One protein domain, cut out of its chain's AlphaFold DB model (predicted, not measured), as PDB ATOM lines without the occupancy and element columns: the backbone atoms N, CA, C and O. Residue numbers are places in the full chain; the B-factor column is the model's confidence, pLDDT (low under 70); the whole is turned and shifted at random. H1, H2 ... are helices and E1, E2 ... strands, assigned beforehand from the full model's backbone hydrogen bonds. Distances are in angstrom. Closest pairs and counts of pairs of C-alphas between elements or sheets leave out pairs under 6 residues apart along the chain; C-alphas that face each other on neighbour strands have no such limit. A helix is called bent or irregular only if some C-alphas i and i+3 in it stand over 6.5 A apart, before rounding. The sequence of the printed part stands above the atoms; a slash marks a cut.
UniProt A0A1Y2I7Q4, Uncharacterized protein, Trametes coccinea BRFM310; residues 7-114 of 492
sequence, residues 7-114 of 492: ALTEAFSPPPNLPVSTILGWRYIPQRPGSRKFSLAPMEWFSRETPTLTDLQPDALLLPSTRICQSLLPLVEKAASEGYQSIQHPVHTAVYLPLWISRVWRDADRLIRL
ATOM      1  N   ALA A   7    -116.719  38.797  82.061       96.62
ATOM      2  CA  ALA A   7    -117.153  39.165  80.710       96.62
ATOM      3  C   ALA A   7    -118.222  38.221  80.115       96.62
ATOM      4  O   ALA A   7    -119.104  38.671  79.386       96.62
ATOM      5  N   LEU A   8    -118.195  36.921  80.441       97.19
ATOM      6  CA  LEU A   8    -119.254  35.980  80.044       97.19
ATOM      7  C   LEU A   8    -120.524  36.169  80.881       97.19
ATOM      8  O   LEU A   8    -121.632  36.028  80.368       97.19
ATOM      9  N   THR A   9    -120.370  36.510  82.161       96.19
ATOM     10  CA  THR A   9    -121.501  36.800  83.052       96.19
ATOM     11  C   THR A   9    -122.224  38.072  82.607       96.19
ATOM     12  O   THR A   9    -123.439  38.053  82.434       96.19
ATOM     13  N   GLU A  10    -121.494  39.148  82.317       95.75
ATOM     14  CA  GLU A  10    -122.034  40.410  81.793       95.75
ATOM     15  C   GLU A  10    -122.672  40.242  80.404       95.75
ATOM     16  O   GLU A  10    -123.717  40.829  80.123       95.75
ATOM     17  N   ALA A  11    -122.083  39.404  79.541       97.12
ATOM     18  CA  ALA A  11    -122.609  39.147  78.203       97.12
ATOM     19  C   ALA A  11    -123.956  38.402  78.198       97.12
ATOM     20  O   ALA A  11    -124.774  38.656  77.311       97.12
ATOM     21  N   PHE A  12    -124.197  37.493  79.153       97.44
ATOM     22  CA  PHE A  12    -125.353  36.582  79.125       97.44
ATOM     23  C   PHE A  12    -126.338  36.721  80.297       97.44
ATOM     24  O   PHE A  12    -127.468  36.245  80.179       97.44
ATOM     25  N   SER A  13    -125.971  37.449  81.354       96.31
ATOM     26  CA  SER A  13    -126.853  37.860  82.459       96.31
ATOM     27  C   SER A  13    -126.958  39.395  82.563       96.31
ATOM     28  O   SER A  13    -126.543  39.972  83.571       96.31
ATOM     29  N   PRO A  14    -127.512  40.088  81.543       96.44
ATOM     30  CA  PRO A  14    -127.690  41.538  81.585       96.44
ATOM     31  C   PRO A  14    -128.564  42.005  82.769       96.44
ATOM     32  O   PRO A  14    -129.498  41.294  83.155       96.44
ATOM     33  N   PRO A  15    -128.339  43.221  83.314       96.50
ATOM     34  CA  PRO A  15    -129.108  43.743  84.444       96.50
ATOM     35  C   PRO A  15    -130.633  43.684  84.214       96.50
ATOM     36  O   PRO A  15    -131.110  44.056  83.138       96.50
ATOM     37  N   PRO A  16    -131.436  43.219  85.195       95.81
ATOM     38  CA  PRO A  16    -132.856  42.887  85.000       95.81
ATOM     39  C   PRO A  16    -133.745  44.102  84.682       95.81
ATOM     40  O   PRO A  16    -134.845  43.947  84.146       95.81
ATOM     41  N   ASN A  17    -133.261  45.299  85.012       95.25
ATOM     42  CA  ASN A  17    -133.895  46.594  84.792       95.25
ATOM     43  C   ASN A  17    -133.630  47.195  83.397       95.25
ATOM     44  O   ASN A  17    -134.231  48.221  83.080       95.25
ATOM     45  N   LEU A  18    -132.770  46.596  82.559       96.75
ATOM     46  CA  LEU A  18    -132.537  47.110  81.203       96.75
ATOM     47  C   LEU A  18    -133.834  47.121  80.366       96.75
ATOM     48  O   LEU A  18    -134.629  46.180  80.463       96.75
ATOM     49  N   PRO A  19    -134.041  48.137  79.504       97.81
ATOM     50  CA  PRO A  19    -135.178  48.177  78.594       97.81
ATOM     51  C   PRO A  19    -135.246  46.965  77.659       97.81
ATOM     52  O   PRO A  19    -134.231  46.490  77.143       97.81
ATOM     53  N   VAL A  20    -136.464  46.519  77.351       98.31
ATOM     54  CA  VAL A  20    -136.720  45.491  76.329       98.31
ATOM     55  C   VAL A  20    -136.100  45.865  74.979       98.31
ATOM     56  O   VAL A  20    -135.562  44.988  74.306       98.31
ATOM     57  N   SER A  21    -136.100  47.143  74.584       98.31
ATOM     58  CA  SER A  21    -135.423  47.606  73.360       98.31
ATOM     59  C   SER A  21    -133.923  47.276  73.346       98.31
ATOM     60  O   SER A  21    -133.423  46.761  72.344       98.31
ATOM     61  N   THR A  22    -133.224  47.488  74.464       97.88
ATOM     62  CA  THR A  22    -131.802  47.153  74.637       97.88
ATOM     63  C   THR A  22    -131.556  45.649  74.505       97.88
ATOM     64  O   THR A  22    -130.601  45.242  73.850       97.88
ATOM     65  N   ILE A  23    -132.441  44.811  75.054       97.56
ATOM     66  CA  ILE A  23    -132.313  43.344  74.982       97.56
ATOM     67  C   ILE A  23    -132.692  42.779  73.605       97.56
ATOM     68  O   ILE A  23    -132.092  41.814  73.125       97.56
ATOM     69  N   LEU A  24    -133.640  43.401  72.904       97.69
ATOM     70  CA  LEU A  24    -133.926  43.065  71.508       97.69
ATOM     71  C   LEU A  24    -132.716  43.370  70.609       97.69
ATOM     72  O   LEU A  24    -132.400  42.556  69.737       97.69
ATOM     73  N   GLY A  25    -132.000  44.466  70.874       97.19
ATOM     74  CA  GLY A  25    -130.740  44.838  70.219       97.19
ATOM     75  C   GLY A  25    -129.462  44.223  70.812       97.19
ATOM     76  O   GLY A  25    -128.378  44.628  70.403       97.19
ATOM     77  N   TRP A  26    -129.549  43.288  71.766       97.06
ATOM     78  CA  TRP A  26    -128.374  42.774  72.481       97.06
ATOM     79  C   TRP A  26    -127.372  42.092  71.539       97.06
ATOM     80  O   TRP A  26    -127.761  41.231  70.750       97.06
ATOM     81  N   ARG A  27    -126.083  42.454  71.638       96.31
ATOM     82  CA  ARG A  27    -125.008  41.918  70.778       96.31
ATOM     83  C   ARG A  27    -124.832  40.410  70.950       96.31
ATOM     84  O   ARG A  27    -124.749  39.682  69.966       96.31
ATOM     85  N   TYR A  28    -124.750  39.953  72.197       95.19
ATOM     86  CA  TYR A  28    -124.324  38.597  72.521       95.19
ATOM     87  C   TYR A  28    -125.497  37.617  72.426       95.19
ATOM     88  O   TYR A  28    -126.240  37.397  73.382       95.19
ATOM     89  N   ILE A  29    -125.675  37.044  71.236       94.81
ATOM     90  CA  ILE A  29    -126.701  36.041  70.929       94.81
ATOM     91  C   ILE A  29    -125.962  34.748  70.553       94.81
ATOM     92  O   ILE A  29    -125.552  34.595  69.401       94.81
ATOM     93  N   PRO A  30    -125.739  33.831  71.507       94.69
ATOM     94  CA  PRO A  30    -124.903  32.664  71.277       94.69
ATOM     95  C   PRO A  30    -125.638  31.651  70.400       94.69
ATOM     96  O   PRO A  30    -126.853  31.461  70.514       94.69
ATOM     97  N   GLN A  31    -124.905  31.004  69.497       94.56
ATOM     98  CA  GLN A  31    -125.520  30.111  68.521       94.56
ATOM     99  C   GLN A  31    -125.925  28.785  69.173       94.56
ATOM    100  O   GLN A  31    -125.218  28.248  70.025       94.56
ATOM    101  N   ARG A  32    -127.041  28.211  68.716       93.19
ATOM    102  CA  ARG A  32    -127.456  26.837  69.035       93.19
ATOM    103  C   ARG A  32    -127.305  25.954  67.789       93.19
ATOM    104  O   ARG A  32    -128.295  25.711  67.099       93.19
ATOM    105  N   PRO A  33    -126.081  25.515  67.453       85.94
ATOM    106  CA  PRO A  33    -125.868  24.574  66.359       85.94
ATOM    107  C   PRO A  33    -126.536  23.226  66.659       85.94
ATOM    108  O   PRO A  33    -126.754  22.859  67.816       85.94
ATOM    109  N   GLY A  34    -126.819  22.452  65.608       78.38
ATOM    110  CA  GLY A  34    -127.287  21.073  65.741       78.38
ATOM    111  C   GLY A  34    -126.239  20.206  66.442       78.38
ATOM    112  O   GLY A  34    -125.256  19.791  65.828       78.38
ATOM    113  N   SER A  35    -126.427  19.936  67.734       71.38
ATOM    114  CA  SER A  35    -125.510  19.105  68.507       71.38
ATOM    115  C   SER A  35    -125.730  17.630  68.184       71.38
ATOM    116  O   SER A  35    -126.798  17.074  68.430       71.38
ATOM    117  N   ARG A  36    -124.671  16.944  67.745       72.69
ATOM    118  CA  ARG A  36    -124.674  15.476  67.588       72.69
ATOM    119  C   ARG A  36    -124.872  14.723  68.918       72.69
ATOM    120  O   ARG A  36    -124.990  13.506  68.906       72.69
ATOM    121  N   LYS A  37    -124.907  15.438  70.051       78.50
ATOM    122  CA  LYS A  37    -125.049  14.922  71.421       78.50
ATOM    123  C   LYS A  37    -126.456  15.130  72.006       78.50
ATOM    124  O   LYS A  37    -126.641  14.929  73.201       78.50
ATOM    125  N   PHE A  38    -127.459  15.519  71.203       74.06
ATOM    126  CA  PHE A  38    -128.842  15.724  71.678       74.06
ATOM    127  C   PHE A  38    -129.472  14.497  72.371       74.06
ATOM    128  O   PHE A  38    -130.407  14.670  73.151       74.06
ATOM    129  N   SER A  39    -128.976  13.289  72.095       80.56
ATOM    130  CA  SER A  39    -129.414  12.025  72.698       80.56
ATOM    131  C   SER A  39    -128.698  11.647  74.000       80.56
ATOM    132  O   SER A  39    -129.188  10.754  74.687       80.56
ATOM    133  N   LEU A  40    -127.573  12.287  74.351       90.31
ATOM    134  CA  LEU A  40    -126.811  11.937  75.556       90.31
ATOM    135  C   LEU A  40    -127.585  12.291  76.831       90.31
ATOM    136  O   LEU A  40    -128.127  13.398  76.960       90.31
ATOM    137  N   ALA A  41    -127.576  11.382  77.802       94.44
ATOM    138  CA  ALA A  41    -128.133  11.614  79.126       94.44
ATOM    139  C   ALA A  41    -127.331  12.711  79.862       94.44
ATOM    140  O   ALA A  41    -126.114  12.788  79.699       94.44
ATOM    141  N   PRO A  42    -127.953  13.552  80.715       95.62
ATOM    142  CA  PRO A  42    -127.270  14.701  81.323       95.62
ATOM    143  C   PRO A  42    -125.967  14.389  82.081       95.62
ATOM    144  O   PRO A  42    -125.071  15.224  82.077       95.62
ATOM    145  N   MET A  43    -125.814  13.198  82.676       96.75
ATOM    146  CA  MET A  43    -124.553  12.806  83.328       96.75
ATOM    147  C   MET A  43    -123.415  12.491  82.338       96.75
ATOM    148  O   MET A  43    -122.253  12.713  82.659       96.75
ATOM    149  N   GLU A  44    -123.723  12.038  81.120       96.75
ATOM    150  CA  GLU A  44    -122.732  11.694  80.081       96.75
ATOM    151  C   GLU A  44    -122.060  12.939  79.474       96.75
ATOM    152  O   GLU A  44    -121.024  12.847  78.813       96.75
ATOM    153  N   TRP A  45    -122.633  14.123  79.708       97.00
ATOM    154  CA  TRP A  45    -122.020  15.399  79.345       97.00
ATOM    155  C   TRP A  45    -120.833  15.760  80.241       97.00
ATOM    156  O   TRP A  45    -120.003  16.556  79.809       97.00
ATOM    157  N   PHE A  46    -120.716  15.203  81.449       97.88
ATOM    158  CA  PHE A  46    -119.558  15.435  82.311       97.88
ATOM    159  C   PHE A  46    -118.392  14.513  81.930       97.88
ATOM    160  O   PHE A  46    -118.587  13.377  81.497       97.88
ATOM    161  N   SER A  47    -117.162  14.993  82.104       97.88
ATOM    162  CA  SER A  47    -115.939  14.228  81.842       97.88
ATOM    163  C   SER A  47    -114.945  14.333  83.001       97.88
ATOM    164  O   SER A  47    -114.896  15.342  83.709       97.88
ATOM    165  N   ARG A  48    -114.159  13.270  83.208       98.12
ATOM    166  CA  ARG A  48    -113.031  13.254  84.157       98.12
ATOM    167  C   ARG A  48    -111.795  13.964  83.601       98.12
ATOM    168  O   ARG A  48    -110.934  14.348  84.386       98.12
ATOM    169  N   GLU A  49    -111.742  14.174  82.286       98.31
ATOM    170  CA  GLU A  49    -110.696  14.954  81.617       98.31
ATOM    171  C   GLU A  49    -110.656  16.398  82.124       98.31
ATOM    172  O   GLU A  49    -111.691  16.990  82.452       98.31
ATOM    173  N   THR A  50    -109.464  16.989  82.149       97.75
ATOM    174  CA  THR A  50    -109.294  18.410  82.465       97.75
ATOM    175  C   THR A  50    -109.891  19.295  81.357       97.75
ATOM    176  O   THR A  50    -109.943  18.890  80.194       97.75
ATOM    177  N   PRO A  51    -110.368  20.515  81.672       98.06
ATOM    178  CA  PRO A  51    -110.838  21.446  80.649       98.06
ATOM    179  C   PRO A  51    -109.731  21.809  79.646       98.06
ATOM    180  O   PRO A  51    -108.708  22.372  80.029       98.06
ATOM    181  N   THR A  52    -109.958  21.527  78.363       98.12
ATOM    182  CA  THR A  52    -109.034  21.837  77.258       98.12
ATOM    183  C   THR A  52    -109.312  23.189  76.594       98.12
ATOM    184  O   THR A  52    -108.465  23.683  75.856       98.12
ATOM    185  N   LEU A  53    -110.462  23.813  76.873       97.00
ATOM    186  CA  LEU A  53    -110.811  25.163  76.417       97.00
ATOM    187  C   LEU A  53    -111.361  25.989  77.590       97.00
ATOM    188  O   LEU A  53    -112.520  25.845  77.980       97.00
ATOM    189  N   THR A  54    -110.500  26.823  78.176       94.50
ATOM    190  CA  THR A  54    -110.776  27.630  79.379       94.50
ATOM    191  C   THR A  54    -111.071  29.100  79.076       94.50
ATOM    192  O   THR A  54    -111.940  29.680  79.725       94.50
ATOM    193  N   ASP A  55    -110.383  29.686  78.092       95.44
ATOM    194  CA  ASP A  55    -110.698  31.007  77.543       95.44
ATOM    195  C   ASP A  55    -111.837  30.874  76.522       95.44
ATOM    196  O   ASP A  55    -111.687  30.264  75.461       95.44
ATOM    197  N   LEU A  56    -113.003  31.407  76.880       96.00
ATOM    198  CA  LEU A  56    -114.203  31.408  76.054       96.00
ATOM    199  C   LEU A  56    -114.663  32.849  75.854       96.00
ATOM    200  O   LEU A  56    -115.137  33.506  76.781       96.00
ATOM    201  N   GLN A  57    -114.559  33.318  74.617       96.81
ATOM    202  CA  GLN A  57    -115.020  34.642  74.216       96.81
ATOM    203  C   GLN A  57    -116.548  34.634  74.004       96.81
ATOM    204  O   GLN A  57    -117.060  33.671  73.425       96.81
ATOM    205  N   PRO A  58    -117.300  35.679  74.415       96.50
ATOM    206  CA  PRO A  58    -118.763  35.693  74.307       96.50
ATOM    207  C   PRO A  58    -119.296  35.425  72.892       96.50
ATOM    208  O   PRO A  58    -120.197  34.606  72.720       96.50
ATOM    209  N   ASP A  59    -118.701  36.045  71.870       95.62
ATOM    210  CA  ASP A  59    -119.115  35.874  70.467       95.62
ATOM    211  C   ASP A  59    -118.839  34.452  69.916       95.62
ATOM    212  O   ASP A  59    -119.362  34.089  68.863       95.62
ATOM    213  N   ALA A  60    -118.053  33.630  70.626       95.31
ATOM    214  CA  ALA A  60    -117.743  32.241  70.275       95.31
ATOM    215  C   ALA A  60    -118.563  31.201  71.071       95.31
ATOM    216  O   ALA A  60    -118.383  29.996  70.874       95.31
ATOM    217  N   LEU A  61    -119.457  31.622  71.978       96.50
ATOM    218  CA  LEU A  61    -120.224  30.688  72.804       96.50
ATOM    219  C   LEU A  61    -121.261  29.912  71.972       96.50
ATOM    220  O   LEU A  61    -122.177  30.485  71.377       96.50
ATOM    221  N   LEU A  62    -121.160  28.582  72.015       96.31
ATOM    222  CA  LEU A  62    -122.138  27.654  71.446       96.31
ATOM    223  C   LEU A  62    -122.964  27.005  72.562       96.31
ATOM    224  O   LEU A  62    -122.410  26.543  73.563       96.31
ATOM    225  N   LEU A  63    -124.286  26.950  72.386       96.06
ATOM    226  CA  LEU A  63    -125.216  26.333  73.334       96.06
ATOM    227  C   LEU A  63    -125.599  24.899  72.934       96.06
ATOM    228  O   LEU A  63    -125.823  24.632  71.749       96.06
ATOM    229  N   PRO A  64    -125.806  23.993  73.909       95.62
ATOM    230  CA  PRO A  64    -126.584  22.779  73.700       95.62
ATOM    231  C   PRO A  64    -128.095  23.105  73.620       95.62
ATOM    232  O   PRO A  64    -128.513  24.267  73.538       95.62
ATOM    233  N   SER A  65    -128.952  22.077  73.619       94.19
ATOM    234  CA  SER A  65    -130.410  22.268  73.664       94.19
ATOM    235  C   SER A  65    -130.868  22.845  75.011       94.19
ATOM    236  O   SER A  65    -130.239  22.610  76.043       94.19
ATOM    237  N   THR A  66    -132.009  23.547  75.024       94.50
ATOM    238  CA  THR A  66    -132.623  24.104  76.248       94.50
ATOM    239  C   THR A  66    -132.752  23.068  77.370       94.50
ATOM    240  O   THR A  66    -132.391  23.358  78.508       94.50
ATOM    241  N   ARG A  67    -133.170  21.833  77.046       93.94
ATOM    242  CA  ARG A  67    -133.268  20.725  78.013       93.94
ATOM    243  C   ARG A  67    -131.931  20.449  78.706       93.94
ATOM    244  O   ARG A  67    -131.916  20.242  79.913       93.94
ATOM    245  N   ILE A  68    -130.819  20.463  77.969       95.56
ATOM    246  CA  ILE A  68    -129.477  20.250  78.525       95.56
ATOM    247  C   ILE A  68    -129.007  21.482  79.315       95.56
ATOM    248  O   ILE A  68    -128.540  21.312  80.440       95.56
ATOM    249  N   CYS A  69    -129.219  22.711  78.819       95.50
ATOM    250  CA  CYS A  69    -128.936  23.940  79.584       95.50
ATOM    251  C   CYS A  69    -129.615  23.939  80.969       95.50
ATOM    252  O   CYS A  69    -129.013  24.363  81.951       95.50
ATOM    253  N   GLN A  70    -130.856  23.444  81.049       94.88
ATOM    254  CA  GLN A  70    -131.605  23.307  82.302       94.88
ATOM    255  C   GLN A  70    -131.129  22.118  83.155       94.88
ATOM    256  O   GLN A  70    -130.991  22.255  84.366       94.88
ATOM    257  N   SER A  71    -130.871  20.956  82.540       95.75
ATOM    258  CA  SER A  71    -130.582  19.706  83.266       95.75
ATOM    259  C   SER A  71    -129.175  19.636  83.863       95.75
ATOM    260  O   SER A  71    -128.975  18.904  84.826       95.75
ATOM    261  N   LEU A  72    -128.187  20.340  83.294       95.81
ATOM    262  CA  LEU A  72    -126.797  20.217  83.747       95.81
ATOM    263  C   LEU A  72    -126.527  20.912  85.081       95.81
ATOM    264  O   LEU A  72    -125.801  20.353  85.897       95.81
ATOM    265  N   LEU A  73    -127.079  22.108  85.323       95.38
ATOM    266  CA  LEU A  73    -126.698  22.898  86.501       95.38
ATOM    267  C   LEU A  73    -126.984  22.185  87.844       95.38
ATOM    268  O   LEU A  73    -126.061  22.134  88.656       95.38
ATOM    269  N   PRO A  74    -128.160  21.559  88.075       96.56
ATOM    270  CA  PRO A  74    -128.424  20.804  89.308       96.56
ATOM    271  C   PRO A  74    -127.525  19.573  89.506       96.56
ATOM    272  O   PRO A  74    -127.487  19.006  90.593       96.56
ATOM    273  N   LEU A  75    -126.810  19.135  88.463       97.06
ATOM    274  CA  LEU A  75    -125.918  17.974  88.502       97.06
ATOM    275  C   LEU A  75    -124.444  18.352  88.710       97.06
ATOM    276  O   LEU A  75    -123.643  17.464  88.988       97.06
ATOM    277  N   VAL A  76    -124.066  19.634  88.612       96.88
ATOM    278  CA  VAL A  76    -122.657  20.078  88.685       96.88
ATOM    279  C   VAL A  76    -121.989  19.690  90.002       96.88
ATOM    280  O   VAL A  76    -120.847  19.240  89.996       96.88
ATOM    281  N   GLU A  77    -122.683  19.854  91.127       95.50
ATOM    282  CA  GLU A  77    -122.122  19.583  92.457       95.50
ATOM    283  C   GLU A  77    -121.937  18.080  92.692       95.50
ATOM    284  O   GLU A  77    -120.905  17.655  93.209       95.50
ATOM    285  N   LYS A  78    -122.888  17.269  92.207       96.50
ATOM    286  CA  LYS A  78    -122.776  15.808  92.181       96.50
ATOM    287  C   LYS A  78    -121.641  15.344  91.260       96.50
ATOM    288  O   LYS A  78    -120.838  14.509  91.655       96.50
ATOM    289  N   ALA A  79    -121.541  15.893  90.052       97.19
ATOM    290  CA  ALA A  79    -120.470  15.549  89.123       97.19
ATOM    291  C   ALA A  79    -119.091  15.923  89.702       97.19
ATOM    292  O   ALA A  79    -118.148  15.138  89.619       97.19
ATOM    293  N   ALA A  80    -118.974  17.078  90.362       97.00
ATOM    294  CA  ALA A  80    -117.744  17.475  91.043       97.00
ATOM    295  C   ALA A  80    -117.361  16.506  92.181       97.00
ATOM    296  O   ALA A  80    -116.194  16.128  92.276       97.00
ATOM    297  N   SER A  81    -118.315  16.060  93.010       96.75
ATOM    298  CA  SER A  81    -118.035  15.108  94.101       96.75
ATOM    299  C   SER A  81    -117.778  13.675  93.617       96.75
ATOM    300  O   SER A  81    -116.970  12.968  94.213       96.75
ATOM    301  N   GLU A  82    -118.363  13.266  92.487       97.75
ATOM    302  CA  GLU A  82    -118.028  12.014  91.791       97.75
ATOM    303  C   GLU A  82    -116.670  12.080  91.053       97.75
ATOM    304  O   GLU A  82    -116.213  11.068  90.511       97.75
ATOM    305  N   GLY A  83    -115.990  13.234  91.046       97.56
ATOM    306  CA  GLY A  83    -114.651  13.432  90.482       97.56
ATOM    307  C   GLY A  83    -114.621  13.696  88.971       97.56
ATOM    308  O   GLY A  83    -113.642  13.348  88.307       97.56
ATOM    309  N   TYR A  84    -115.691  14.263  88.412       98.12
ATOM    310  CA  TYR A  84    -115.683  14.857  87.075       98.12
ATOM    311  C   TYR A  84    -115.104  16.283  87.141       98.12
ATOM    312  O   TYR A  84    -115.357  17.024  88.090       98.12
ATOM    313  N   GLN A  85    -114.329  16.681  86.129       97.94
ATOM    314  CA  GLN A  85    -113.577  17.948  86.101       97.94
ATOM    315  C   GLN A  85    -114.059  18.926  85.018       97.94
ATOM    316  O   GLN A  85    -113.747  20.118  85.071       97.94
ATOM    317  N   SER A  86    -114.814  18.444  84.029       98.19
ATOM    318  CA  SER A  86    -115.217  19.226  82.860       98.19
ATOM    319  C   SER A  86    -116.575  18.798  82.290       98.19
ATOM    320  O   SER A  86    -117.155  17.790  82.697       98.19
ATOM    321  N   ILE A  87    -117.088  19.583  81.341       97.44
ATOM    322  CA  ILE A  87    -118.280  19.293  80.537       97.44
ATOM    323  C   ILE A  87    -117.868  19.225  79.064       97.44
ATOM    324  O   ILE A  87    -117.124  20.076  78.579       97.44
ATOM    325  N   GLN A  88    -118.342  18.225  78.327       97.25
ATOM    326  CA  GLN A  88    -118.062  18.076  76.903       97.25
ATOM    327  C   GLN A  88    -118.586  19.267  76.078       97.25
ATOM    328  O   GLN A  88    -119.727  19.702  76.248       97.25
ATOM    329  N   HIS A  89    -117.810  19.724  75.091       96.38
ATOM    330  CA  HIS A  89    -118.266  20.746  74.144       96.38
ATOM    331  C   HIS A  89    -119.472  20.253  73.301       96.38
ATOM    332  O   HIS A  89    -119.470  19.088  72.881       96.38
ATOM    333  N   PRO A  90    -120.487  21.090  72.981       94.31
ATOM    334  CA  PRO A  90    -121.712  20.635  72.310       94.31
ATOM    335  C   PRO A  90    -121.513  20.123  70.877       94.31
ATOM    336  O   PRO A  90    -122.307  19.308  70.408       94.31
ATOM    337  N   VAL A  91    -120.476  20.594  70.175       94.00
ATOM    338  CA  VAL A  91    -120.227  20.281  68.750       94.00
ATOM    339  C   VAL A  91    -118.936  19.493  68.526       94.00
ATOM    340  O   VAL A  91    -118.827  18.764  67.544       94.00
ATOM    341  N   HIS A  92    -117.957  19.608  69.426       94.00
ATOM    342  CA  HIS A  92    -116.618  19.051  69.215       94.00
ATOM    343  C   HIS A  92    -116.374  17.825  70.105       94.00
ATOM    344  O   HIS A  92    -116.831  17.740  71.249       94.00
ATOM    345  N   THR A  93    -115.672  16.847  69.545       93.31
ATOM    346  CA  THR A  93    -115.109  15.687  70.245       93.31
ATOM    347  C   THR A  93    -113.778  16.075  70.885       93.31
ATOM    348  O   THR A  93    -113.070  16.908  70.328       93.31
ATOM    349  N   ALA A  94    -113.444  15.500  72.045       94.81
ATOM    350  CA  ALA A  94    -112.220  15.785  72.817       94.81
ATOM    351  C   ALA A  94    -111.986  17.262  73.239       94.81
ATOM    352  O   ALA A  94    -110.940  17.591  73.794       94.81
ATOM    353  N   VAL A  95    -112.966  18.153  73.039       96.75
ATOM    354  CA  VAL A  95    -112.966  19.506  73.617       96.75
ATOM    355  C   VAL A  95    -113.802  19.496  74.892       96.75
ATOM    356  O   VAL A  95    -114.977  19.111  74.876       96.75
ATOM    357  N   TYR A  96    -113.188  19.937  75.985       97.75
ATOM    358  CA  TYR A  96    -113.724  19.888  77.339       97.75
ATOM    359  C   TYR A  96    -113.719  21.292  77.948       97.75
ATOM    360  O   TYR A  96    -112.719  22.005  77.893       97.75
ATOM    361  N   LEU A  97    -114.848  21.690  78.520       97.94
ATOM    362  CA  LEU A  97    -115.101  23.022  79.066       97.94
ATOM    363  C   LEU A  97    -115.151  22.960  80.603       97.94
ATOM    364  O   LEU A  97    -115.546  21.928  81.151       97.94
ATOM    365  N   PRO A  98    -114.813  24.032  81.335       97.81
ATOM    366  CA  PRO A  98    -114.926  24.049  82.792       97.81
ATOM    367  C   PRO A  98    -116.364  23.833  83.282       97.81
ATOM    368  O   PRO A  98    -117.309  24.319  82.663       97.81
ATOM    369  N   LEU A  99    -116.539  23.200  84.448       97.88
ATOM    370  CA  LEU A  99    -117.862  22.937  85.049       97.88
ATOM    371  C   LEU A  99    -118.763  24.185  85.180       97.88
ATOM    372  O   LEU A  99    -119.989  24.072  85.106       97.88
ATOM    373  N   TRP A 100    -118.172  25.380  85.325       97.56
ATOM    374  CA  TRP A 100    -118.909  26.648  85.404       97.56
ATOM    375  C   TRP A 100    -119.675  27.010  84.121       97.56
ATOM    376  O   TRP A 100    -120.599  27.823  84.194       97.56
ATOM    377  N   ILE A 101    -119.362  26.403  82.965       97.88
ATOM    378  CA  ILE A 101    -120.028  26.713  81.686       97.88
ATOM    379  C   ILE A 101    -121.537  26.448  81.727       97.88
ATOM    380  O   ILE A 101    -122.309  27.155  81.089       97.88
ATOM    381  N   SER A 102    -121.966  25.483  82.544       97.00
ATOM    382  CA  SER A 102    -123.371  25.159  82.817       97.00
ATOM    383  C   SER A 102    -124.201  26.380  83.245       97.00
ATOM    384  O   SER A 102    -125.324  26.554  82.770       97.00
ATOM    385  N   ARG A 103    -123.637  27.262  84.086       97.00
ATOM    386  CA  ARG A 103    -124.275  28.511  84.536       97.00
ATOM    387  C   ARG A 103    -124.458  29.476  83.362       97.00
ATOM    388  O   ARG A 103    -125.570  29.924  83.106       97.00
ATOM    389  N   VAL A 104    -123.395  29.695  82.585       97.62
ATOM    390  CA  VAL A 104    -123.415  30.566  81.396       97.62
ATOM    391  C   VAL A 104    -124.396  30.046  80.338       97.62
ATOM    392  O   VAL A 104    -125.160  30.822  79.774       97.62
ATOM    393  N   TRP A 105    -124.443  28.732  80.103       97.62
ATOM    394  CA  TRP A 105    -125.386  28.100  79.176       97.62
ATOM    395  C   TRP A 105    -126.849  28.221  79.609       97.62
ATOM    396  O   TRP A 105    -127.707  28.429  78.747       97.62
ATOM    397  N   ARG A 106    -127.148  28.103  80.910       97.06
ATOM    398  CA  ARG A 106    -128.489  28.352  81.470       97.06
ATOM    399  C   ARG A 106    -128.905  29.807  81.262       97.06
ATOM    400  O   ARG A 106    -130.034  30.071  80.845       97.06
ATOM    401  N   ASP A 107    -128.000  30.736  81.545       97.12
ATOM    402  CA  ASP A 107    -128.289  32.170  81.537       97.12
ATOM    403  C   ASP A 107    -128.432  32.704  80.101       97.12
ATOM    404  O   ASP A 107    -129.413  33.376  79.781       97.12
ATOM    405  N   ALA A 108    -127.571  32.258  79.185       97.50
ATOM    406  CA  ALA A 108    -127.703  32.494  77.749       97.50
ATOM    407  C   ALA A 108    -129.001  31.910  77.148       97.50
ATOM    408  O   ALA A 108    -129.683  32.568  76.362       97.50
ATOM    409  N   ASP A 109    -129.384  30.687  77.530       97.31
ATOM    410  CA  ASP A 109    -130.658  30.069  77.127       97.31
ATOM    411  C   ASP A 109    -131.872  30.846  77.676       97.31
ATOM    412  O   ASP A 109    -132.859  31.057  76.964       97.31
ATOM    413  N   ARG A 110    -131.785  31.352  78.913       96.50
ATOM    414  CA  ARG A 110    -132.773  32.269  79.504       96.50
ATOM    415  C   ARG A 110    -132.866  33.578  78.714       96.50
ATOM    416  O   ARG A 110    -133.983  33.966  78.371       96.50
ATOM    417  N   LEU A 111    -131.740  34.206  78.381       96.75
ATOM    418  CA  LEU A 111    -131.683  35.438  77.590       96.75
ATOM    419  C   LEU A 111    -132.345  35.262  76.214       96.75
ATOM    420  O   LEU A 111    -133.218  36.055  75.855       96.75
ATOM    421  N   ILE A 112    -132.022  34.184  75.487       96.62
ATOM    422  CA  ILE A 112    -132.649  33.864  74.192       96.62
ATOM    423  C   ILE A 112    -134.166  33.691  74.345       96.62
ATOM    424  O   ILE A 112    -134.927  34.374  73.658       96.62
ATOM    425  N   ARG A 113    -134.638  32.836  75.269       96.31
ATOM    426  CA  ARG A 113    -136.088  32.606  75.460       96.31
ATOM    427  C   ARG A 113    -136.850  33.887  75.796       96.31
ATOM    428  O   ARG A 113    -137.956  34.087  75.294       96.31
ATOM    429  N   LEU A 114    -136.289  34.746  76.646       96.25
ATOM    430  CA  LEU A 114    -136.925  36.007  77.031       96.25
ATOM    431  C   LEU A 114    -136.927  37.003  75.860       96.25
ATOM    432  O   LEU A 114    -137.953  37.632  75.607       96.25
TER     433      LEU A 114
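Overview. This is residues 7 to 114 of the 492 residues of an uncharacterized protein of Trametes coccinea BRFM310 (UniProt A0A1Y2I7Q4). Two longer helices, the kinked H4 and the straighter H5, run opposite ways side by side for part of their lengths, and the small strand hairpin of E1 and E2, which links them in the chain, sits toward one end of the body. The short helix H1 packs on H5, the short H3 packs on H4, and H2 lies out at the far end of the long axis, while two long stretches without a named element, residues 25 to 41 and 46 to 65, run between the parts. The printed part has 108 residues with five named helices and two named strands, in the order H1, H2, H3, H4, E1, E2, H5; the two strands are antiparallel. The class is mostly helix, though under half of the residues are in named elements. The whole is compact, with a radius of gyration of the C-alphas of 13.9 A, yet elongated, spanning 42 by 26 by 25 A.

Along the chain. Find C-alpha 86 at (-115.217, 19.226, 82.860), where strand E1, residues 86 to 88, begins; E2 follows at residues 96 to 98. From there go on to H5, residues 101 to 114, which runs 19.8 A to C-alpha 114 at (-136.925, 36.007, 77.031). Before the strands look for H4, residues 66 to 81, 24.7 A long. It is irregular, with C-alphas 74 and 77 7.1 A apart, and has a kink of 52 degrees near residue 74. H1 is residues 7 to 12, beginning at C-alpha 7 at (-117.153, 39.165, 80.710); H2 is residues 20 to 24 and H3 residues 42 to 45.

Arrangement. Start at the hairpin of E1 and E2, where N 87 and O 97 are 2.8 A apart, within hydrogen-bond range, as are N 97 and O 87 at 2.8 A. Residues 46 to 47 pair antiparallel with residues 86 to 87 of E1. H4 and E1 are near each other. H4 and H5 touch, closest at the C-alphas of Cys 69 and Arg 106, 4.8 A apart, at a shallow tilt of 22 degrees, opposite ways. H3 and H4 touch, closest at the C-alphas of Pro 42 and Leu 72, 6.0 A apart. Look also for H1 and H5: the two touch, closest at the C-alphas of Phe 12 and Ala 108, 4.9 A apart, at a tilt of 37 degrees, only just steep, and they run the same way. H2 touches no helix but is near H5; H1 and H4 are apart. Every O i to N i+4 pair is within hydrogen-bond range in H1, H2 and H5, against 7 of 12 in H4, and H3 is too short for such a pair.

Size, cuts and confidence. Look for the two C-alphas farthest apart at Ser 21 and Glu 82, 43.7 A. The printed part has no cut. The links from H2 to H3 and from H3 to H4 are long, with 17 and 20 residues. The mean pLDDT of the printed part is 95.2, and no printed residue is under 70.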